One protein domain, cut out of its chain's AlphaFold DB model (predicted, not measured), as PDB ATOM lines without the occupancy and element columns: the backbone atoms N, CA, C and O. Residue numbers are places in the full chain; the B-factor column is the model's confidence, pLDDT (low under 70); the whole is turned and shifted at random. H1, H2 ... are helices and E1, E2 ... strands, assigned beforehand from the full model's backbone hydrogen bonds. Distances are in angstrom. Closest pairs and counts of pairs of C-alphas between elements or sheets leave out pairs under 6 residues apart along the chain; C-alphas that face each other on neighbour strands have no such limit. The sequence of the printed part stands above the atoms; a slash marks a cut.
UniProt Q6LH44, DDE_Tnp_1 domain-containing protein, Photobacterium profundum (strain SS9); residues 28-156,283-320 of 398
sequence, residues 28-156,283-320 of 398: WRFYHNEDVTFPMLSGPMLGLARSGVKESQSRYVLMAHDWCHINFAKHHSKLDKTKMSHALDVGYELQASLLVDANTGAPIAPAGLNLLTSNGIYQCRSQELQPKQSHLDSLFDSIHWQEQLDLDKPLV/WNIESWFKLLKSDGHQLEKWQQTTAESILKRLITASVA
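This is residues 28 to 156 and 283 to 320 of the 398 residues of the protein "DDE_Tnp_1 domain-containing protein" of Photobacterium profundum (strain SS9) (UniProt Q6LH44). A twisted sheet of five strands is the middle layer, with H3 over one face and H4 and H5 over the other. The long H2 packs chiefly on E3 and, with its residues 38 to 45, on H5; the short H1 packs on H5 at residues 309 to 313. The printed part has 167 residues, with five named helices and five named strands in the order H1 H2 E1 E2 E3 E4 E5 H3 H4 H5; the sheet, E1 - E2 - E3 - E4 - E5, is all antiparallel and the class is mixed. It is compact, with a radius of gyration of the C-alphas of 15.6 A and spans of 48 by 33 by 30 A.

Start with E1, residues 61 to 71, and E2, residues 90 to 101, a hairpin where N 64 and O 98 are 2.9 A apart. Next come E3, residues 107 to 116, with N 95 and O 114 at 2.9 A; E4, residues 121 to 123, with N 115 and O 122 at 2.8 A; and E5, residues 126 to 130, with N 121 and O 130 at 2.8 A. These strands form a meander, each the antiparallel neighbour of the one before; E3 bends by 52 degrees at residue 111. Three layers, helices on both faces of the sheet, are made by H3, residues 135 to 147, on one face, and H4, residues 284 to 295, and H5, residues 307 to 320, on the other. H3 lies over E3 at a height over the sheet of 8.3 A. H5 runs along the strands, at 9 degrees to E3 on the local plane. H2, residues 38 to 55, is on the sheet, closest at the C-alphas of Ala 49 and Ala 109, 5.0 A apart. H2 touches H5 with residues 38 to 45 alone, at a shallow tilt of 23 degrees, the same way. H1, residues 28 to 32, touches H5; their closest C-alphas, of Tyr 31 and Ser 309, are 5.1 A apart. Every O i to N i+4 pair is within hydrogen-bond range in H1 and H3, against 12 of 14 in H2, 7 of 8 in H4 and 9 of 10 in H5.

Find C-alpha 28, where H1 begins, at (206.070, 150.815, 181.809). H2 is 26.1 A long, E1 31.3 A, E2 34.1 A and E3 23.9 A. H5 ends at C-alpha 320, at (205.284, 168.713, 180.548).

The C-alphas farthest apart, of Arg 59 and His 76, are 48.0 A apart. Residues 157 to 282 are not printed, and C-alphas 156 and 283 are 14.9 A apart across the cut. The long links are E1 to E2 and H4 to H5. Residue 87 alone is under 70 in pLDDT.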
ATOM      1  N   TRP A  28     206.993 151.680 181.072       85.88
ATOM      2  CA  TRP A  28     206.070 150.815 181.809       85.88
ATOM      3  C   TRP A  28     206.662 150.370 183.147       85.88
ATOM      4  O   TRP A  28     206.004 150.544 184.169       85.88
ATOM      5  N   ARG A  29     207.901 149.865 183.153       89.88
ATOM      6  CA  ARG A  29     208.622 149.459 184.369       89.88
ATOM      7  C   ARG A  29     208.772 150.619 185.345       89.88
ATOM      8  O   ARG A  29     208.508 150.437 186.520       89.88
ATOM      9  N   PHE A  30     209.109 151.811 184.861       92.44
ATOM     10  CA  PHE A  30     209.270 153.014 185.672       92.44
ATOM     11  C   PHE A  30     207.989 153.365 186.438       92.44
ATOM     12  O   PHE A  30     208.029 153.525 187.652       92.44
ATOM     13  N   TYR A  31     206.835 153.401 185.765       91.81
ATOM     14  CA  TYR A  31     205.556 153.702 186.425       91.81
ATOM     15  C   TYR A  31     204.972 152.544 187.249       91.81
ATOM     16  O   TYR A  31     204.002 152.757 187.973       91.81
ATOM     17  N   HIS A  32     205.512 151.330 187.132       90.88
ATOM     18  CA  HIS A  32     205.147 150.190 187.984       90.88
ATOM     19  C   HIS A  32     206.179 149.934 189.086       90.88
ATOM     20  O   HIS A  32     205.963 149.058 189.912       90.88
ATOM     21  N   ASN A  33     207.291 150.670 189.105       94.00
ATOM     22  CA  ASN A  33     208.314 150.502 190.121       94.00
ATOM     23  C   ASN A  33     207.814 151.083 191.451       94.00
ATOM     24  O   ASN A  33     207.452 152.262 191.515       94.00
ATOM     25  N   GLU A  34     207.795 150.257 192.494       92.56
ATOM     26  CA  GLU A  34     207.402 150.632 193.857       92.56
ATOM     27  C   GLU A  34     208.401 151.617 194.482       92.56
ATOM     28  O   GLU A  34     207.992 152.527 195.199       92.56
ATOM     29  N   ASP A  35     209.683 151.546 194.098       94.94
ATOM     30  CA  ASP A  35     210.721 152.485 194.550       94.94
ATOM     31  C   ASP A  35     210.525 153.900 193.976       94.94
ATOM     32  O   ASP A  35     211.061 154.884 194.489       94.94
ATOM     33  N   VAL A  36     209.753 154.034 192.891       95.31
ATOM     34  CA  VAL A  36     209.399 155.334 192.315       95.31
ATOM     35  C   VAL A  36     208.157 155.851 193.030       95.31
ATOM     36  O   VAL A  36     207.028 155.596 192.618       95.31
ATOM     37  N   THR A  37     208.359 156.600 194.108       96.75
ATOM     38  CA  THR A  37     207.258 157.137 194.919       96.75
ATOM     39  C   THR A  37     206.681 158.440 194.341       96.75
ATOM     40  O   THR A  37     207.351 159.186 193.620       96.75
ATOM     41  N   PHE A  38     205.429 158.770 194.671       97.12
ATOM     42  CA  PHE A  38     204.813 160.040 194.266       97.12
ATOM     43  C   PHE A  38     205.549 161.268 194.819       97.12
ATOM     44  O   PHE A  38     205.750 162.197 194.035       97.12
ATOM     45  N   PRO A  39     205.996 161.307 196.097       96.25
ATOM     46  CA  PRO A  39     206.783 162.433 196.597       96.25
ATOM     47  C   PRO A  39     208.084 162.630 195.815       96.25
ATOM     48  O   PRO A  39     208.425 163.766 195.488       96.25
ATOM     49  N   MET A  40     208.769 161.543 195.432       95.81
ATOM     50  CA  MET A  40     209.975 161.621 194.598       95.81
ATOM     51  C   MET A  40     209.683 162.225 193.221       95.81
ATOM     52  O   MET A  40     210.400 163.122 192.786       95.81
ATOM     53  N   LEU A  41     208.608 161.789 192.555       94.94
ATOM     54  CA  LEU A  41     208.193 162.366 191.268       94.94
ATOM     55  C   LEU A  41     207.717 163.819 191.397       94.94
ATOM     56  O   LEU A  41     207.878 164.610 190.470       94.94
ATOM     57  N   SER A  42     207.133 164.177 192.540       94.94
ATOM     58  CA  SER A  42     206.628 165.525 192.810       94.94
ATOM     59  C   SER A  42     207.732 166.503 193.210       94.94
ATOM     60  O   SER A  42     207.553 167.706 193.049       94.94
ATOM     61  N   GLY A  43     208.883 166.027 193.690       93.81
ATOM     62  CA  GLY A  43     210.017 166.871 194.076       93.81
ATOM     63  C   GLY A  43     210.437 167.868 192.982       93.81
ATOM     64  O   GLY A  43     210.418 169.073 193.235       93.81
ATOM     65  N   PRO A  44     210.735 167.416 191.746       91.12
ATOM     66  CA  PRO A  44     211.054 168.309 190.629       91.12
ATOM     67  C   PRO A  44     209.930 169.296 190.288       91.12
ATOM     68  O   PRO A  44     210.194 170.465 190.011       91.12
ATOM     69  N   MET A  45     208.672 168.849 190.355       93.00
ATOM     70  CA  MET A  45     207.495 169.700 190.150       93.00
ATOM     71  C   MET A  45     207.451 170.848 191.176       93.00
ATOM     72  O   MET A  45     207.242 172.002 190.804       93.00
ATOM     73  N   LEU A  46     207.721 170.557 192.452       93.25
ATOM     74  CA  LEU A  46     207.801 171.567 193.512       93.25
ATOM     75  C   LEU A  46     209.044 172.463 193.377       93.25
ATOM     76  O   LEU A  46     208.988 173.647 193.700       93.25
ATOM     77  N   GLY A  47     210.158 171.941 192.856       93.44
ATOM     78  CA  GLY A  47     211.335 172.746 192.516       93.44
ATOM     79  C   GLY A  47     211.042 173.796 191.437       93.44
ATOM     80  O   GLY A  47     211.442 174.956 191.570       93.44
ATOM     81  N   LEU A  48     210.277 173.418 190.407       91.88
ATOM     82  CA  LEU A  48     209.790 174.344 189.379       91.88
ATOM     83  C   LEU A  48     208.829 175.384 189.961       91.88
ATOM     84  O   LEU A  48     208.956 176.562 189.639       91.88
ATOM     85  N   ALA A  49     207.921 174.968 190.850       94.62
ATOM     86  CA  ALA A  49     207.029 175.877 191.564       94.62
ATOM     87  C   ALA A  49     207.813 176.966 192.313       94.62
ATOM     88  O   ALA A  49     207.583 178.149 192.083       94.62
ATOM     89  N   ARG A  50     208.793 176.579 193.139       95.75
ATOM     90  CA  ARG A  50     209.644 177.525 193.886       95.75
ATOM     91  C   ARG A  50     210.391 178.485 192.967       95.75
ATOM     92  O   ARG A  50     210.398 179.687 193.207       95.75
ATOM     93  N   SER A  51     211.009 177.953 191.914       93.88
ATOM     94  CA  SER A  51     211.805 178.754 190.980       93.88
ATOM     95  C   SER A  51     210.936 179.760 190.225       93.88
ATOM     96  O   SER A  51     211.265 180.939 190.169       93.88
ATOM     97  N   GLY A  52     209.778 179.334 189.715       93.62
ATOM     98  CA  GLY A  52     208.886 180.232 188.984       93.62
ATOM     99  C   GLY A  52     208.171 181.255 189.873       93.62
ATOM    100  O   GLY A  52     207.933 182.377 189.436       93.62
ATOM    101  N   VAL A  53     207.888 180.926 191.140       96.19
ATOM    102  CA  VAL A  53     207.377 181.911 192.110       96.19
ATOM    103  C   VAL A  53     208.402 183.023 192.357       96.19
ATOM    104  O   VAL A  53     208.011 184.188 192.422       96.19
ATOM    105  N   LYS A  54     209.700 182.697 192.425       95.50
ATOM    106  CA  LYS A  54     210.782 183.691 192.542       95.50
ATOM    107  C   LYS A  54     210.889 184.611 191.323       95.50
ATOM    108  O   LYS A  54     211.147 185.797 191.489       95.50
ATOM    109  N   GLU A  55     210.686 184.077 190.118       93.19
ATOM    110  CA  GLU A  55     210.751 184.837 188.855       93.19
ATOM    111  C   GLU A  55     209.569 185.802 188.667       93.19
ATOM    112  O   GLU A  55     209.700 186.833 187.999       93.19
ATOM    113  N   SER A  56     208.410 185.476 189.248       93.81
ATOM    114  CA  SER A  56     207.215 186.316 189.176       93.81
ATOM    115  C   SER A  56     207.512 187.745 189.661       93.81
ATOM    116  O   SER A  56     208.304 187.953 190.577       93.81
ATOM    117  N   GLN A  57     206.834 188.746 189.101       93.38
ATOM    118  CA  GLN A  57     206.931 190.142 189.564       93.38
ATOM    119  C   GLN A  57     205.744 190.557 190.448       93.38
ATOM    120  O   GLN A  57     205.767 191.607 191.082       93.38
ATOM    121  N   SER A  58     204.710 189.718 190.533       94.00
ATOM    122  CA  SER A  58     203.529 189.964 191.359       94.00
ATOM    123  C   SER A  58     203.830 189.825 192.846       94.00
ATOM    124  O   SER A  58     204.647 188.996 193.243       94.00
ATOM    125  N   ARG A  59     203.116 190.570 193.691       95.44
ATOM    126  CA  ARG A  59     203.173 190.383 195.149       95.44
ATOM    127  C   ARG A  59     202.587 189.038 195.586       95.44
ATOM    128  O   ARG A  59     203.138 188.391 196.469       95.44
ATOM    129  N   TYR A  60     201.484 188.642 194.960       97.94
ATOM    130  CA  TYR A  60     200.799 187.374 195.189       97.94
ATOM    131  C   TYR A  60     201.057 186.401 194.042       97.94
ATOM    132  O   TYR A  60     201.323 186.811 192.912       97.94
ATOM    133  N   VAL A  61     200.911 185.110 194.319       97.75
ATOM    134  CA  VAL A  61     200.773 184.070 193.291       97.75
ATOM    135  C   VAL A  61     199.461 183.327 193.500       97.75
ATOM    136  O   VAL A  61     199.008 183.129 194.627       97.75
ATOM    137  N   LEU A  62     198.813 182.935 192.409       98.50
ATOM    138  CA  LEU A  62     197.503 182.301 192.470       98.50
ATOM    139  C   LEU A  62     197.674 180.787 192.516       98.50
ATOM    140  O   LEU A  62     198.385 180.213 191.695       98.50
ATOM    141  N   MET A  63     196.970 180.134 193.432       98.25
ATOM    142  CA  MET A  63     196.818 178.684 193.451       98.25
ATOM    143  C   MET A  63     195.415 178.353 192.943       98.25
ATOM    144  O   MET A  63     194.452 178.382 193.709       98.25
ATOM    145  N   ALA A  64     195.280 178.091 191.643       98.19
ATOM    146  CA  ALA A  64     194.000 177.721 191.048       98.19
ATOM    147  C   ALA A  64     193.682 176.253 191.356       98.19
ATOM    148  O   ALA A  64     194.511 175.386 191.086       98.19
ATOM    149  N   HIS A  65     192.485 175.976 191.875       98.06
ATOM    150  CA  HIS A  65     191.998 174.619 192.150       98.06
ATOM    151  C   HIS A  65     190.815 174.284 191.268       98.06
ATOM    152  O   HIS A  65     189.937 175.126 191.057       98.06
ATOM    153  N   ASP A  66     190.791 173.051 190.778       96.88
ATOM    154  CA  ASP A  66     189.676 172.535 189.994       96.88
ATOM    155  C   ASP A  66     189.704 170.998 189.950       96.88
ATOM    156  O   ASP A  66     190.717 170.360 190.268       96.88
ATOM    157  N   TRP A  67     188.587 170.409 189.534       95.12
ATOM    158  CA  TRP A  67     188.404 168.970 189.392       95.12
ATOM    159  C   TRP A  67     188.109 168.611 187.943       95.12
ATOM    160  O   TRP A  67     187.459 169.347 187.199       95.12
ATOM    161  N   CYS A  68     188.558 167.434 187.523       94.06
ATOM    162  CA  CYS A  68     188.116 166.865 186.261       94.06
ATOM    163  C   CYS A  68     187.874 165.362 186.372       94.06
ATOM    164  O   CYS A  68     188.627 164.621 187.003       94.06
ATOM    165  N   HIS A  69     186.828 164.899 185.694       95.06
ATOM    166  CA  HIS A  69     186.586 163.475 185.515       95.06
ATOM    167  C   HIS A  69     187.537 162.922 184.455       95.06
ATOM    168  O   HIS A  69     187.726 163.530 183.395       95.06
ATOM    169  N   ILE A  70     188.089 161.742 184.705       94.94
ATOM    170  CA  ILE A  70     188.895 160.974 183.762       94.94
ATOM    171  C   ILE A  70     188.100 159.729 183.399       94.94
ATOM    172  O   ILE A  70     187.970 158.805 184.203       94.94
ATOM    173  N   ASN A  71     187.558 159.696 182.184       93.75
ATOM    174  CA  ASN A  71     186.718 158.594 181.751       93.75
ATOM    175  C   ASN A  71     187.562 157.373 181.358       93.75
ATOM    176  O   ASN A  71     188.370 157.422 180.432       93.75
ATOM    177  N   PHE A  72     187.307 156.251 182.030       93.31
ATOM    178  CA  PHE A  72     187.898 154.950 181.725       93.31
ATOM    179  C   PHE A  72     186.832 153.846 181.644       93.31
ATOM    180  O   PHE A  72     187.107 152.667 181.909       93.31
ATOM    181  N   ALA A  73     185.604 154.194 181.243       89.69
ATOM    182  CA  ALA A  73     184.481 153.259 181.183       89.69
ATOM    183  C   ALA A  73     184.806 152.035 180.305       89.69
ATOM    184  O   ALA A  73     184.559 150.900 180.706       89.69
ATOM    185  N   LYS A  74     185.473 152.260 179.164       89.94
ATOM    186  CA  LYS A  74     185.874 151.218 178.198       89.94
ATOM    187  C   LYS A  74     187.154 150.453 178.575       89.94
ATOM    188  O   LYS A  74     187.532 149.514 177.883       89.94
ATOM    189  N   HIS A  75     187.843 150.838 179.650       89.31
ATOM    190  CA  HIS A  75     189.079 150.184 180.093       89.31
ATOM    191  C   HIS A  75     188.773 149.164 181.192       89.31
ATOM    192  O   HIS A  75     188.899 149.456 182.381       89.31
ATOM    193  N   HIS A  76     188.334 147.968 180.799       89.44
ATOM    194  CA  HIS A  76     187.919 146.910 181.732       89.44
ATOM    195  C   HIS A  76     189.062 146.351 182.595       89.44
ATOM    196  O   HIS A  76     188.799 145.820 183.664       89.44
ATOM    197  N   SER A  77     190.318 146.525 182.176       90.19
ATOM    198  CA  SER A  77     191.499 146.108 182.942       90.19
ATOM    199  C   SER A  77     191.807 146.985 184.162       90.19
ATOM    200  O   SER A  77     192.616 146.586 184.993       90.19
ATOM    201  N   LYS A  78     191.185 148.165 184.281       93.44
ATOM    202  CA  LYS A  78     191.290 149.036 185.463       93.44
ATOM    203  C   LYS A  78     190.196 148.669 186.457       93.44
ATOM    204  O   LYS A  78     189.025 148.966 186.205       93.44
ATOM    205  N   LEU A  79     190.569 148.005 187.548       92.44
ATOM    206  CA  LEU A  79     189.621 147.439 188.518       92.44
ATOM    207  C   LEU A  79     189.277 148.393 189.671       92.44
ATOM    208  O   LEU A  79     188.254 148.217 190.319       92.44
ATOM    209  N   ASP A  80     190.085 149.428 189.888       94.94
ATOM    210  CA  ASP A  80     189.980 150.402 190.984       94.94
ATOM    211  C   ASP A  80     189.238 151.700 190.590       94.94
ATOM    212  O   ASP A  80     189.359 152.743 191.240       94.94
ATOM    213  N   LYS A  81     188.464 151.663 189.500       94.19
ATOM    214  CA  LYS A  81     187.677 152.811 189.020       94.19
ATOM    215  C   LYS A  81     186.529 153.128 189.975       94.19
ATOM    216  O   LYS A  81     185.848 152.230 190.461       94.19
ATOM    217  N   THR A  82     186.232 154.409 190.155       92.75
ATOM    218  CA  THR A  82     185.035 154.874 190.860       92.75
ATOM    219  C   THR A  82     183.925 155.269 189.890       92.75
ATOM    220  O   THR A  82     184.171 155.691 188.757       92.75
ATOM    221  N   LYS A  83     182.680 155.153 190.356       89.38
ATOM    222  CA  LYS A  83     181.542 155.851 189.758       89.38
ATOM    223  C   LYS A  83     181.649 157.327 190.145       89.38
ATOM    224  O   LYS A  83     181.805 157.621 191.327       89.38
ATOM    225  N   MET A  84     181.564 158.216 189.160       85.12
ATOM    226  CA  MET A  84     181.564 159.663 189.372       85.12
ATOM    227  C   MET A  84     180.113 160.158 189.384       85.12
ATOM    228  O   MET A  84     179.401 159.935 190.361       85.12
ATOM    229  N   SER A  85     179.610 160.730 188.288       78.88
ATOM    230  CA  SER A  85     178.245 161.279 188.254       78.88
ATOM    231  C   SER A  85     177.142 160.210 188.151       78.88
ATOM    232  O   SER A  85     176.169 160.214 188.906       78.88
ATOM    233  N   HIS A  86     177.274 159.253 187.231       79.31
ATOM    234  CA  HIS A  86     176.259 158.232 186.951       79.31
ATOM    235  C   HIS A  86     176.880 156.905 186.496       79.31
ATOM    236  O   HIS A  86     178.086 156.802 186.320       79.31
ATOM    237  N   ALA A  87     176.067 155.857 186.304       69.81
ATOM    238  CA  ALA A  87     176.548 154.480 186.102       69.81
ATOM    239  C   ALA A  87     177.484 154.284 184.890       69.81
ATOM    240  O   ALA A  87     178.310 153.380 184.904       69.81
ATOM    241  N   LEU A  88     177.368 155.131 183.862       74.56
ATOM    242  CA  LEU A  88     178.236 155.110 182.675       74.56
ATOM    243  C   LEU A  88     179.434 156.075 182.765       74.56
ATOM    244  O   LEU A  88     180.289 156.070 181.881       74.56
ATOM    245  N   ASP A  89     179.502 156.892 183.819       83.56
ATOM    246  CA  ASP A  89     180.596 157.831 184.081       83.56
ATOM    247  C   ASP A  89     181.533 157.213 185.123       83.56
ATOM    248  O   ASP A  89     181.415 157.435 186.332       83.56
ATOM    249  N   VAL A  90     182.394 156.319 184.630       90.44
ATOM    250  CA  VAL A  90     183.248 155.445 185.440       90.44
ATOM    251  C   VAL A  90     184.710 155.669 185.078       90.44
ATOM    252  O   VAL A  90     185.097 155.598 183.909       90.44
ATOM    253  N   GLY A  91     185.536 155.892 186.093       95.25
ATOM    254  CA  GLY A  91     186.955 156.167 185.925       95.25
ATOM    255  C   GLY A  91     187.569 156.700 187.209       95.25
ATOM    256  O   GLY A  91     187.409 156.074 188.253       95.25
ATOM    257  N   TYR A  92     188.260 157.829 187.130       96.44
ATOM    258  CA  TYR A  92     188.834 158.508 188.293       96.44
ATOM    259  C   TYR A  92     188.479 159.985 188.259       96.44
ATOM    260  O   TYR A  92     188.287 160.542 187.180       96.44
ATOM    261  N   GLU A  93     188.471 160.633 189.413       96.19
ATOM    262  CA  GLU A  93     188.390 162.088 189.488       96.19
ATOM    263  C   GLU A  93     189.747 162.644 189.909       96.19
ATOM    264  O   GLU A  93     190.354 162.175 190.873       96.19
ATOM    265  N   LEU A  94     190.244 163.614 189.147       97.25
ATOM    266  CA  LEU A  94     191.490 164.310 189.424       97.25
ATOM    267  C   LEU A  94     191.172 165.691 189.978       97.25
ATOM    268  O   LEU A  94     190.681 166.549 189.247       97.25
ATOM    269  N   GLN A  95     191.529 165.908 191.236       97.38
ATOM    270  CA  GLN A  95     191.678 167.235 191.810       97.38
ATOM    271  C   GLN A  95     193.087 167.738 191.499       97.38
ATOM    272  O   GLN A  95     194.069 167.052 191.804       97.38
ATOM    273  N   ALA A  96     193.200 168.930 190.921       97.50
ATOM    274  CA  ALA A  96     194.487 169.545 190.635       97.50
ATOM    275  C   ALA A  96     194.581 170.957 191.209       97.50
ATOM    276  O   ALA A  96     193.597 171.696 191.262       97.50
ATOM    277  N   SER A  97     195.803 171.327 191.575       97.81
ATOM    278  CA  SER A  97     196.183 172.682 191.942       97.81
ATOM    279  C   SER A  97     197.281 173.160 191.003       97.81
ATOM    280  O   SER A  97     198.307 172.493 190.839       97.81
ATOM    281  N   LEU A  98     197.063 174.308 190.371       97.62
ATOM    282  CA  LEU A  98     197.977 174.913 189.411       97.62
ATOM    283  C   LEU A  98     198.412 176.282 189.930       97.62
ATOM    284  O   LEU A  98     197.570 177.158 190.138       97.62
ATOM    285  N   LEU A  99     199.719 176.473 190.105       97.38
ATOM    286  CA  LEU A  99     200.282 177.792 190.364       97.38
ATOM    287  C   LEU A  99     200.214 178.633 189.098       97.38
ATOM    288  O   LEU A  99     200.588 178.177 188.014       97.38
ATOM    289  N   VAL A 100     199.762 179.867 189.252       96.62
ATOM    290  CA  VAL A 100     199.572 180.833 188.176       96.62
ATOM    291  C   VAL A 100     200.129 182.179 188.631       96.62
ATOM    292  O   VAL A 100     199.884 182.621 189.754       96.62
ATOM    293  N   ASP A 101     200.889 182.829 187.759       95.62
ATOM    294  CA  ASP A 101     201.376 184.183 187.996       95.62
ATOM    295  C   ASP A 101     200.194 185.167 188.032       95.62
ATOM    296  O   ASP A 101     199.344 185.164 187.140       95.62
ATOM    297  N   ALA A 102     200.113 185.982 189.083       95.75
ATOM    298  CA  ALA A 102     198.930 186.796 189.350       95.75
ATOM    299  C   ALA A 102     198.784 188.006 188.409       95.75
ATOM    300  O   ALA A 102     197.676 188.504 188.244       95.75
ATOM    301  N   ASN A 103     199.877 188.464 187.792       92.38
ATOM    302  CA  ASN A 103     199.884 189.602 186.870       92.38
ATOM    303  C   ASN A 103     199.632 189.162 185.423       92.38
ATOM    304  O   ASN A 103     198.861 189.777 184.694       92.38
ATOM    305  N   THR A 104     200.301 188.096 184.991       90.81
ATOM    306  CA  THR A 104     200.260 187.631 183.596       90.81
ATOM    307  C   THR A 104     199.198 186.561 183.357       90.81
ATOM    308  O   THR A 104     198.781 186.336 182.219       90.81
ATOM    309  N   GLY A 105     198.784 185.848 184.406       90.88
ATOM    310  CA  GLY A 105     197.960 184.655 184.284       90.88
ATOM    311  C   GLY A 105     198.695 183.453 183.697       90.88
ATOM    312  O   GLY A 105     198.047 182.458 183.381       90.88
ATOM    313  N   ALA A 106     200.015 183.506 183.510       90.69
ATOM    314  CA  ALA A 106     200.770 182.379 182.977       90.69
ATOM    315  C   ALA A 106     200.875 181.248 184.023       90.69
ATOM    316  O   ALA A 106     201.224 181.511 185.177       90.69
ATOM    317  N   PRO A 107     200.601 179.979 183.660       93.69
ATOM    318  CA  PRO A 107     200.867 178.849 184.547       93.69
ATOM    319  C   PRO A 107     202.353 178.710 184.885       93.69
ATOM    320  O   PRO A 107     203.194 178.675 183.988       93.69
ATOM    321  N   ILE A 108     202.656 178.567 186.173       94.62
ATOM    322  CA  ILE A 108     204.011 178.400 186.707       94.62
ATOM    323  C   ILE A 108     204.363 176.913 186.811       94.62
ATOM    324  O   ILE A 108     205.309 176.440 186.186       94.62
ATOM    325  N   ALA A 109     203.596 176.160 187.603       95.38
ATOM    326  CA  ALA A 109     203.829 174.742 187.871       95.38
ATOM    327  C   ALA A 109     202.557 174.087 188.435       95.38
ATOM    328  O   ALA A 109     201.768 174.762 189.101       95.38
ATOM    329  N   PRO A 110     202.337 172.777 188.226       95.50
ATOM    330  CA  PRO A 110     201.393 172.050 189.064       95.50
ATOM    331  C   PRO A 110     201.923 172.020 190.505       95.50
ATOM    332  O   PRO A 110     203.127 171.937 190.729       95.50
ATOM    333  N   ALA A 111     201.034 172.105 191.488       95.12
ATOM    334  CA  ALA A 111     201.394 172.186 192.906       95.12
ATOM    335  C   ALA A 111     200.448 171.366 193.798       95.12
ATOM    336  O   ALA A 111     200.285 171.641 194.982       95.12
ATOM    337  N   GLY A 112     199.799 170.355 193.223       95.50
ATOM    338  CA  GLY A 112     198.932 169.422 193.933       95.50
ATOM    339  C   GLY A 112     198.150 168.569 192.948       95.50
ATOM    340  O   GLY A 112     197.542 169.107 192.027       95.50
ATOM    341  N   LEU A 113     198.186 167.249 193.117       97.62
ATOM    342  CA  LEU A 113     197.370 166.302 192.360       97.62
ATOM    343  C   LEU A 113     196.843 165.242 193.323       97.62
ATOM    344  O   LEU A 113     197.638 164.541 193.953       97.62
ATOM    345  N   ASN A 114     195.521 165.109 193.397       97.75
ATOM    346  CA  ASN A 114     194.861 164.040 194.135       97.75
ATOM    347  C   ASN A 114     193.947 163.261 193.185       97.75
ATOM    348  O   ASN A 114     193.168 163.859 192.443       97.75
ATOM    349  N   LEU A 115     194.042 161.935 193.202       97.56
ATOM    350  CA  LEU A 115     193.299 161.045 192.315       97.56
ATOM    351  C   LEU A 115     192.343 160.172 193.133       97.56
ATOM    352  O   LEU A 115     192.777 159.270 193.853       97.56
ATOM    353  N   LEU A 116     191.044 160.443 193.014       97.25
ATOM    354  CA  LEU A 116     189.979 159.684 193.662       97.25
ATOM    355  C   LEU A 116     189.675 158.395 192.886       97.25
ATOM    356  O   LEU A 116     189.462 158.399 191.671       97.25
ATOM    357  N   THR A 117     189.602 157.288 193.622       96.56
ATOM    358  CA  THR A 117     189.412 155.920 193.113       96.56
ATOM    359  C   THR A 117     188.304 155.197 193.880       96.56
ATOM    360  O   THR A 117     187.692 155.760 194.789       96.56
ATOM    361  N   SER A 118     188.027 153.928 193.561       95.38
ATOM    362  CA  SER A 118     187.141 153.100 194.391       95.38
ATOM    363  C   SER A 118     187.690 152.864 195.802       95.38
ATOM    364  O   SER A 118     186.893 152.691 196.724       95.38
ATOM    365  N   ASN A 119     189.014 152.891 195.967       95.12
ATOM    366  CA  ASN A 119     189.701 152.457 197.184       95.12
ATOM    367  C   ASN A 119     190.033 153.622 198.125       95.12
ATOM    368  O   ASN A 119     190.161 153.423 199.325       95.12
ATOM    369  N   GLY A 120     190.149 154.837 197.590       96.62
ATOM    370  CA  GLY A 120     190.577 156.013 198.343       96.62
ATOM    371  C   GLY A 120     191.100 157.112 197.426       96.62
ATOM    372  O   GLY A 120     190.808 157.121 196.226       96.62
ATOM    373  N   ILE A 121     191.883 158.023 197.992       97.81
ATOM    374  CA  ILE A 121     192.488 159.157 197.299       97.81
ATOM    375  C   ILE A 121     194.007 158.997 197.325       97.81
ATOM    376  O   ILE A 121     194.633 159.082 198.381       97.81
ATOM    377  N   TYR A 122     194.604 158.790 196.152       97.94
ATOM    378  CA  TYR A 122     196.052 158.886 196.000       97.94
ATOM    379  C   TYR A 122     196.459 160.354 195.917       97.94
ATOM    380  O   TYR A 122     195.774 161.143 195.269       97.94
ATOM    381  N   GLN A 123     197.577 160.725 196.534       97.44
ATOM    382  CA  GLN A 123     198.027 162.114 196.602       97.44
ATOM    383  C   GLN A 123     199.475 162.217 196.140       97.44
ATOM    384  O   GLN A 123     200.322 161.430 196.550       97.44
ATOM    385  N   CYS A 124     199.801 163.229 195.339       96.69
ATOM    386  CA  CYS A 124     201.169 163.411 194.846       96.69
ATOM    387  C   CYS A 124     202.204 163.591 195.977       96.69
ATOM    388  O   CYS A 124     203.387 163.314 195.797       96.69
ATOM    389  N   ARG A 125     201.745 164.021 197.159       95.50
ATOM    390  CA  ARG A 125     202.558 164.322 198.344       95.50
ATOM    391  C   ARG A 125     202.792 163.155 199.306       95.50
ATOM    392  O   ARG A 125     203.605 163.308 200.208       95.50
ATOM    393  N   SER A 126     202.098 162.023 199.163       95.19
ATOM    394  CA  SER A 126     202.190 160.904 200.118       95.19
ATOM    395  C   SER A 126     202.007 159.557 199.430       95.19
ATOM    396  O   SER A 126     201.197 159.439 198.522       95.19
ATOM    397  N   GLN A 127     202.738 158.528 199.868       93.31
ATOM    398  CA  GLN A 127     202.480 157.140 199.448       93.31
ATOM    399  C   GLN A 127     201.251 156.531 200.123       93.31
ATOM    400  O   GLN A 127     200.683 155.572 199.606       93.31
ATOM    401  N   GLU A 128     200.828 157.086 201.253       95.38
ATOM    402  CA  GLU A 128     199.685 156.576 201.991       95.38
ATOM    403  C   GLU A 128     198.375 156.919 201.276       95.38
ATOM    404  O   GLU A 128     198.073 158.088 201.010       95.38
ATOM    405  N   LEU A 129     197.580 155.886 200.990       96.25
ATOM    406  CA  LEU A 129     196.249 156.035 200.418       96.25
ATOM    407  C   LEU A 129     195.306 156.651 201.454       96.25
ATOM    408  O   LEU A 129     195.044 156.055 202.495       96.25
ATOM    409  N   GLN A 130     194.752 157.817 201.137       97.00
ATOM    410  CA  GLN A 130     193.830 158.502 202.036       97.00
ATOM    411  C   GLN A 130     192.396 157.983 201.873       97.00
ATOM    412  O   GLN A 130     192.004 157.577 200.769       97.00
ATOM    413  N   PRO A 131     191.579 158.005 202.940       96.69
ATOM    414  CA  PRO A 131     190.170 157.659 202.839       96.69
ATOM    415  C   PRO A 131     189.430 158.616 201.897       96.69
ATOM    416  O   PRO A 131     189.840 159.750 201.646       96.69
ATOM    417  N   LYS A 132     188.298 158.151 201.366       95.31
ATOM    418  CA  LYS A 132     187.404 159.003 200.577       95.31
ATOM    419  C   LYS A 132     186.813 160.097 201.456       95.31
ATOM    420  O   LYS A 132     186.341 159.818 202.555       95.31
ATOM    421  N   GLN A 133     186.750 161.306 200.918       93.81
ATOM    422  CA  GLN A 133     186.160 162.458 201.587       93.81
ATOM    423  C   GLN A 133     185.442 163.366 200.593       93.81
ATOM    424  O   GLN A 133     185.460 163.117 199.385       93.81
ATOM    425  N   SER A 134     184.763 164.393 201.106       91.75
ATOM    426  CA  SER A 134     184.103 165.388 200.264       91.75
ATOM    427  C   SER A 134     185.130 166.184 199.443       91.75
ATOM    428  O   SER A 134     186.294 166.299 199.838       91.75
ATOM    429  N   HIS A 135     184.706 166.773 198.317       90.56
ATOM    430  CA  HIS A 135     185.586 167.628 197.503       90.56
ATOM    431  C   HIS A 135     186.177 168.769 198.339       90.56
ATOM    432  O   HIS A 135     187.367 169.060 198.237       90.56
ATOM    433  N   LEU A 136     185.354 169.378 199.198       93.12
ATOM    434  CA  LEU A 136     185.761 170.499 200.034       93.12
ATOM    435  C   LEU A 136     186.764 170.088 201.109       93.12
ATOM    436  O   LEU A 136     187.775 170.765 201.253       93.12
ATOM    437  N   ASP A 137     186.560 168.972 201.808       94.69
ATOM    438  CA  ASP A 137     187.544 168.523 202.802       94.69
ATOM    439  C   ASP A 137     188.889 168.182 202.131       94.69
ATOM    440  O   ASP A 137     189.931 168.659 202.575       94.69
ATOM    441  N   SER A 138     188.868 167.505 200.973       94.69
ATOM    442  CA  SER A 138     190.083 167.234 200.182       94.69
ATOM    443  C   SER A 138     190.784 168.499 199.683       94.69
ATOM    444  O   SER A 138     192.017 168.562 199.629       94.69
ATOM    445  N   LEU A 139     190.015 169.524 199.313       96.00
ATOM    446  CA  LEU A 139     190.546 170.845 199.001       96.00
ATOM    447  C   LEU A 139     191.254 171.446 200.212       96.00
ATOM    448  O   LEU A 139     192.412 171.822 200.073       96.00
ATOM    449  N   PHE A 140     190.624 171.504 201.384       94.38
ATOM    450  CA  PHE A 140     191.237 172.138 202.554       94.38
ATOM    451  C   PHE A 140     192.498 171.429 203.037       94.38
ATOM    452  O   PHE A 140     193.462 172.111 203.382       94.38
ATOM    453  N   ASP A 141     192.548 170.099 202.969       95.44
ATOM    454  CA  ASP A 141     193.778 169.352 203.248       95.44
ATOM    455  C   ASP A 141     194.902 169.723 202.272       95.44
ATOM    456  O   ASP A 141     196.068 169.845 202.654       95.44
ATOM    457  N   SER A 142     194.553 169.919 200.997       96.75
ATOM    458  CA  SER A 142     195.511 170.323 199.964       96.75
ATOM    459  C   SER A 142     195.998 171.754 200.183       96.75
ATOM    460  O   SER A 142     197.197 171.992 200.086       96.75
ATOM    461  N   ILE A 143     195.094 172.674 200.536       97.69
ATOM    462  CA  ILE A 143     195.418 174.064 200.883       97.69
ATOM    463  C   ILE A 143     196.364 174.102 202.085       97.69
ATOM    464  O   ILE A 143     197.407 174.741 202.018       97.69
ATOM    465  N   HIS A 144     196.047 173.375 203.159       95.94
ATOM    466  CA  HIS A 144     196.879 173.356 204.361       95.94
ATOM    467  C   HIS A 144     198.301 172.860 204.073       95.94
ATOM    468  O   HIS A 144     199.271 173.450 204.542       95.94
ATOM    469  N   TRP A 145     198.434 171.812 203.258       96.50
ATOM    470  CA  TRP A 145     199.740 171.336 202.809       96.50
ATOM    471  C   TRP A 145     200.459 172.348 201.901       96.50
ATOM    472  O   TRP A 145     201.670 172.519 202.012       96.50
ATOM    473  N   GLN A 146     199.740 173.034 201.013       97.62
ATOM    474  CA  GLN A 146     200.323 174.021 200.100       97.62
ATOM    475  C   GLN A 146     200.867 175.253 200.816       97.62
ATOM    476  O   GLN A 146     201.925 175.747 200.441       97.62
ATOM    477  N   GLU A 147     200.198 175.701 201.873       97.12
ATOM    478  CA  GLU A 147     200.685 176.776 202.744       97.12
ATOM    479  C   GLU A 147     201.983 176.384 203.479       97.12
ATOM    480  O   GLU A 147     202.797 177.237 203.816       97.12
ATOM    481  N   GLN A 148     202.241 175.084 203.661       95.81
ATOM    482  CA  GLN A 148     203.498 174.562 204.220       95.81
ATOM    483  C   GLN A 148     204.602 174.387 203.172       95.81
ATOM    484  O   GLN A 148     205.712 173.970 203.509       95.81
ATOM    485  N   LEU A 149     204.336 174.692 201.896       93.88
ATOM    486  CA  LEU A 149     205.367 174.636 200.868       93.88
ATOM    487  C   LEU A 149     206.388 175.762 201.014       93.88
ATOM    488  O   LEU A 149     207.385 175.682 200.317       93.88
ATOM    489  N   ASP A 150     206.212 176.758 201.885       89.94
ATOM    490  CA  ASP A 150     207.204 177.824 202.119       89.94
ATOM    491  C   ASP A 150     207.683 178.456 200.799       89.94
ATOM    492  O   ASP A 150     208.847 178.373 200.402       89.94
ATOM    493  N   LEU A 151     206.721 178.936 200.013       95.81
ATOM    494  CA  LEU A 151     206.996 179.647 198.771       95.81
ATOM    495  C   LEU A 151     207.308 181.109 199.104       95.81
ATOM    496  O   LEU A 151     206.667 181.695 199.969       95.81
ATOM    497  N   ASP A 152     208.229 181.723 198.360       94.44
ATOM    498  CA  ASP A 152     208.707 183.100 198.581       94.44
ATOM    499  C   ASP A 152     207.618 184.189 198.510       94.44
ATOM    500  O   ASP A 152     207.892 185.364 198.759       94.44
ATOM    501  N   LYS A 153     206.388 183.829 198.128       97.00
ATOM    502  CA  LYS A 153     205.267 184.751 197.968       97.00
ATOM    503  C   LYS A 153     203.987 184.179 198.562       97.00
ATOM    504  O   LYS A 153     203.743 182.979 198.415       97.00
ATOM    505  N   PRO A 154     203.133 185.034 199.152       97.25
ATOM    506  CA  PRO A 154     201.831 184.615 199.642       97.25
ATOM    507  C   PRO A 154     200.966 184.048 198.510       97.25
ATOM    508  O   PRO A 154     200.881 184.614 197.412       97.25
ATOM    509  N   LEU A 155     200.304 182.931 198.806       98.44
ATOM    510  CA  LEU A 155     199.357 182.281 197.912       98.44
ATOM    511  C   LEU A 155     197.988 182.946 198.017       98.44
ATOM    512  O   LEU A 155     197.572 183.331 199.101       98.44
ATOM    513  N   VAL A 156     197.255 183.015 196.906       98.62
ATOM    514  CA  VAL A 156     195.803 183.241 196.903       98.62
ATOM    515  C   VAL A 156     195.138 182.012 196.301       98.62
ATOM    516  O   VAL A 156     195.298 181.725 195.114       98.62
ATOM    517  N   TRP A 283     190.832 180.210 184.767       87.81
ATOM    518  CA  TRP A 283     190.465 179.447 183.559       87.81
ATOM    519  C   TRP A 283     191.649 178.723 182.888       87.81
ATOM    520  O   TRP A 283     191.460 177.809 182.076       87.81
ATOM    521  N   ASN A 284     192.886 179.095 183.226       88.12
ATOM    522  CA  ASN A 284     194.070 178.382 182.765       88.12
ATOM    523  C   ASN A 284     194.093 176.919 183.211       88.12
ATOM    524  O   ASN A 284     194.536 176.081 182.426       88.12
ATOM    525  N   ILE A 285     193.561 176.583 184.394       93.94
ATOM    526  CA  ILE A 285     193.522 175.188 184.856       93.94
ATOM    527  C   ILE A 285     192.621 174.313 183.976       93.94
ATOM    528  O   ILE A 285     192.968 173.176 183.669       93.94
ATOM    529  N   GLU A 286     191.525 174.860 183.444       92.62
ATOM    530  CA  GLU A 286     190.665 174.136 182.503       92.62
ATOM    531  C   GLU A 286     191.367 173.894 181.163       92.62
ATOM    532  O   GLU A 286     191.243 172.830 180.554       92.62
ATOM    533  N   SER A 287     192.125 174.885 180.686       90.94
ATOM    534  CA  SER A 287     192.926 174.747 179.464       90.94
ATOM    535  C   SER A 287     194.057 173.735 179.659       90.94
ATOM    536  O   SER A 287     194.359 172.952 178.757       90.94
ATOM    537  N   TRP A 288     194.642 173.714 180.853       94.38
ATOM    538  CA  TRP A 288     195.651 172.755 181.270       94.38
ATOM    539  C   TRP A 288     195.081 171.327 181.345       94.38
ATOM    540  O   TRP A 288     195.660 170.410 180.759       94.38
ATOM    541  N   PHE A 289     193.884 171.138 181.914       95.12
ATOM    542  CA  PHE A 289     193.180 169.851 181.879       95.12
ATOM    543  C   PHE A 289     192.880 169.383 180.455       95.12
ATOM    544  O   PHE A 289     193.078 168.209 180.143       95.12
ATOM    545  N   LYS A 290     192.434 170.273 179.559       92.56
ATOM    546  CA  LYS A 290     192.194 169.914 178.148       92.56
ATOM    547  C   LYS A 290     193.456 169.389 177.472       92.56
ATOM    548  O   LYS A 290     193.387 168.392 176.748       92.56
ATOM    549  N   LEU A 291     194.601 170.019 177.745       92.69
ATOM    550  CA  LEU A 291     195.887 169.596 177.199       92.69
ATOM    551  C   LEU A 291     196.353 168.255 177.795       92.69
ATOM    552  O   LEU A 291     196.828 167.398 177.053       92.69
ATOM    553  N   LEU A 292     196.134 167.998 179.087       92.62
ATOM    554  CA  LEU A 292     196.356 166.667 179.669       92.62
ATOM    555  C   LEU A 292     195.449 165.593 179.052       92.62
ATOM    556  O   LEU A 292     195.883 164.466 178.797       92.62
ATOM    557  N   LYS A 293     194.186 165.940 178.798       92.12
ATOM    558  CA  LYS A 293     193.169 165.038 178.261       92.12
ATOM    559  C   LYS A 293     193.261 164.923 176.739       92.12
ATOM    560  O   LYS A 293     194.224 164.374 176.215       92.12
ATOM    561  N   SER A 294     192.232 165.350 176.017       83.69
ATOM    562  CA  SER A 294     192.052 165.041 174.598       83.69
ATOM    563  C   SER A 294     193.088 165.707 173.699       83.69
ATOM    564  O   SER A 294     193.488 165.120 172.691       83.69
ATOM    565  N   ASP A 295     193.560 166.895 174.070       81.75
ATOM    566  CA  ASP A 295     194.208 167.787 173.109       81.75
ATOM    567  C   ASP A 295     195.735 167.628 173.070       81.75
ATOM    568  O   ASP A 295     196.373 168.067 172.103       81.75
ATOM    569  N   GLY A 296     196.317 166.963 174.075       87.00
ATOM    570  CA  GLY A 296     197.765 166.859 174.257       87.00
ATOM    571  C   GLY A 296     198.264 165.472 174.646       87.00
ATOM    572  O   GLY A 296     198.825 164.800 173.791       87.00
ATOM    573  N   HIS A 297     198.084 165.047 175.900       88.25
ATOM    574  CA  HIS A 297     198.666 163.797 176.422       88.25
ATOM    575  C   HIS A 297     197.758 162.560 176.318       88.25
ATOM    576  O   HIS A 297     198.190 161.454 176.659       88.25
ATOM    577  N   GLN A 298     196.514 162.727 175.862       90.44
ATOM    578  CA  GLN A 298     195.525 161.656 175.692       90.44
ATOM    579  C   GLN A 298     195.338 160.816 176.960       90.44
ATOM    580  O   GLN A 298     195.292 159.589 176.883       90.44
ATOM    581  N   LEU A 299     195.214 161.474 178.118       93.12
ATOM    582  CA  LEU A 299     195.048 160.835 179.431       93.12
ATOM    583  C   LEU A 299     194.045 159.669 179.429       93.12
ATOM    584  O   LEU A 299     194.353 158.571 179.882       93.12
ATOM    585  N   GLU A 300     192.871 159.861 178.833       93.12
ATOM    586  CA  GLU A 300     191.795 158.856 178.800       93.12
ATOM    587  C   GLU A 300     192.072 157.670 177.857       93.12
ATOM    588  O   GLU A 300     191.277 156.741 177.779       93.12
ATOM    589  N   LYS A 301     193.204 157.668 177.141       90.12
ATOM    590  CA  LYS A 301     193.676 156.537 176.323       90.12
ATOM    591  C   LYS A 301     194.795 155.742 176.999       90.12
ATOM    592  O   LYS A 301     195.285 154.765 176.430       90.12
ATOM    593  N   TRP A 302     195.229 156.152 178.191       90.75
ATOM    594  CA  TRP A 302     196.332 155.512 178.898       90.75
ATOM    595  C   TRP A 302     195.993 154.076 179.307       90.75
ATOM    596  O   TRP A 302     194.901 153.770 179.792       90.75
ATOM    597  N   GLN A 303     196.952 153.174 179.109       89.81
ATOM    598  CA  GLN A 303     196.747 151.733 179.259       89.81
ATOM    599  C   GLN A 303     197.188 151.191 180.624       89.81
ATOM    600  O   GLN A 303     196.878 150.040 180.916       89.81
ATOM    601  N   GLN A 304     197.850 151.995 181.471       89.94
ATOM    602  CA  GLN A 304     198.172 151.618 182.855       89.94
ATOM    603  C   GLN A 304     196.914 151.100 183.570       89.94
ATOM    604  O   GLN A 304     195.832 151.660 183.391       89.94
ATOM    605  N   THR A 305     197.026 150.006 184.319       91.25
ATOM    606  CA  THR A 305     195.867 149.273 184.862       91.25
ATOM    607  C   THR A 305     195.511 149.649 186.295       91.25
ATOM    608  O   THR A 305     194.448 149.255 186.760       91.25
ATOM    609  N   THR A 306     196.357 150.425 186.974       93.12
ATOM    610  CA  THR A 306     196.144 150.887 188.351       93.12
ATOM    611  C   THR A 306     196.154 152.411 188.417       93.12
ATOM    612  O   THR A 306     196.856 153.080 187.648       93.12
ATOM    613  N   ALA A 307     195.394 152.971 189.355       95.31
ATOM    614  CA  ALA A 307     195.382 154.401 189.627       95.31
ATOM    615  C   ALA A 307     196.751 154.915 190.093       95.31
ATOM    616  O   ALA A 307     197.131 156.025 189.737       95.31
ATOM    617  N   GLU A 308     197.524 154.099 190.814       95.75
ATOM    618  CA  GLU A 308     198.892 154.434 191.215       95.75
ATOM    619  C   GLU A 308     199.784 154.727 190.000       95.75
ATOM    620  O   GLU A 308     200.356 155.814 189.891       95.75
ATOM    621  N   SER A 309     199.863 153.807 189.034       94.88
ATOM    622  CA  SER A 309     200.675 154.017 187.831       94.88
ATOM    623  C   SER A 309     200.135 155.158 186.963       94.88
ATOM    624  O   SER A 309     200.912 155.858 186.306       94.88
ATOM    625  N   ILE A 310     198.814 155.381 186.967       95.56
ATOM    626  CA  ILE A 310     198.201 156.557 186.336       95.56
ATOM    627  C   ILE A 310     198.660 157.843 187.030       95.56
ATOM    628  O   ILE A 310     199.051 158.776 186.332       95.56
ATOM    629  N   LEU A 311     198.679 157.903 188.366       97.19
ATOM    630  CA  LEU A 311     199.114 159.088 189.102       97.19
ATOM    631  C   LEU A 311     200.608 159.373 188.897       97.19
ATOM    632  O   LEU A 311     200.964 160.520 188.632       97.19
ATOM    633  N   LYS A 312     201.477 158.351 188.912       96.69
ATOM    634  CA  LYS A 312     202.913 158.518 188.600       96.69
ATOM    635  C   LYS A 312     203.108 159.176 187.226       96.69
ATOM    636  O   LYS A 312     203.863 160.139 187.077       96.69
ATOM    637  N   ARG A 313     202.357 158.712 186.223       95.44
ATOM    638  CA  ARG A 313     202.382 159.292 184.875       95.44
ATOM    639  C   ARG A 313     201.738 160.681 184.812       95.44
ATOM    640  O   ARG A 313     202.244 161.535 184.086       95.44
ATOM    641  N   LEU A 314     200.669 160.930 185.570       96.31
ATOM    642  CA  LEU A 314     200.032 162.247 185.683       96.31
ATOM    643  C   LEU A 314     201.006 163.293 186.221       96.31
ATOM    644  O   LEU A 314     201.061 164.369 185.645       96.31
ATOM    645  N   ILE A 315     201.804 162.974 187.247       96.00
ATOM    646  CA  ILE A 315     202.815 163.894 187.806       96.00
ATOM    647  C   ILE A 315     203.876 164.273 186.760       96.00
ATOM    648  O   ILE A 315     204.359 165.397 186.727       96.00
ATOM    649  N   THR A 316     204.232 163.355 185.862       92.62
ATOM    650  CA  THR A 316     205.200 163.661 184.794       92.62
ATOM    651  C   THR A 316     204.549 164.479 183.672       92.62
ATOM    652  O   THR A 316     205.096 165.478 183.202       92.62
ATOM    653  N   ALA A 317     203.347 164.082 183.243       93.31
ATOM    654  CA  ALA A 317     202.612 164.763 182.180       93.31
ATOM    655  C   ALA A 317     202.146 166.171 182.591       93.31
ATOM    656  O   ALA A 317     202.101 167.068 181.751       93.31
ATOM    657  N   SER A 318     201.828 166.384 183.870       94.06
ATOM    658  CA  SER A 318     201.424 167.673 184.442       94.06
ATOM    659  C   SER A 318     202.519 168.726 184.265       94.06
ATOM    660  O   SER A 318     202.241 169.832 183.805       94.06
ATOM    661  N   VAL A 319     203.772 168.358 184.546       91.69
ATOM    662  CA  VAL A 319     204.944 169.219 184.351       91.69
ATOM    663  C   VAL A 319     205.153 169.530 182.869       91.69
ATOM    664  O   VAL A 319     205.262 170.700 182.504       91.69
ATOM    665  N   ALA A 320     205.135 168.516 181.996       90.62
ATOM    666  CA  ALA A 320     205.284 168.713 180.548       90.62
ATOM    667  C   ALA A 320     204.190 169.629 179.958       90.62
ATOM    668  O   ALA A 320     204.458 170.478 179.100       90.62
TER     669      ALA A 320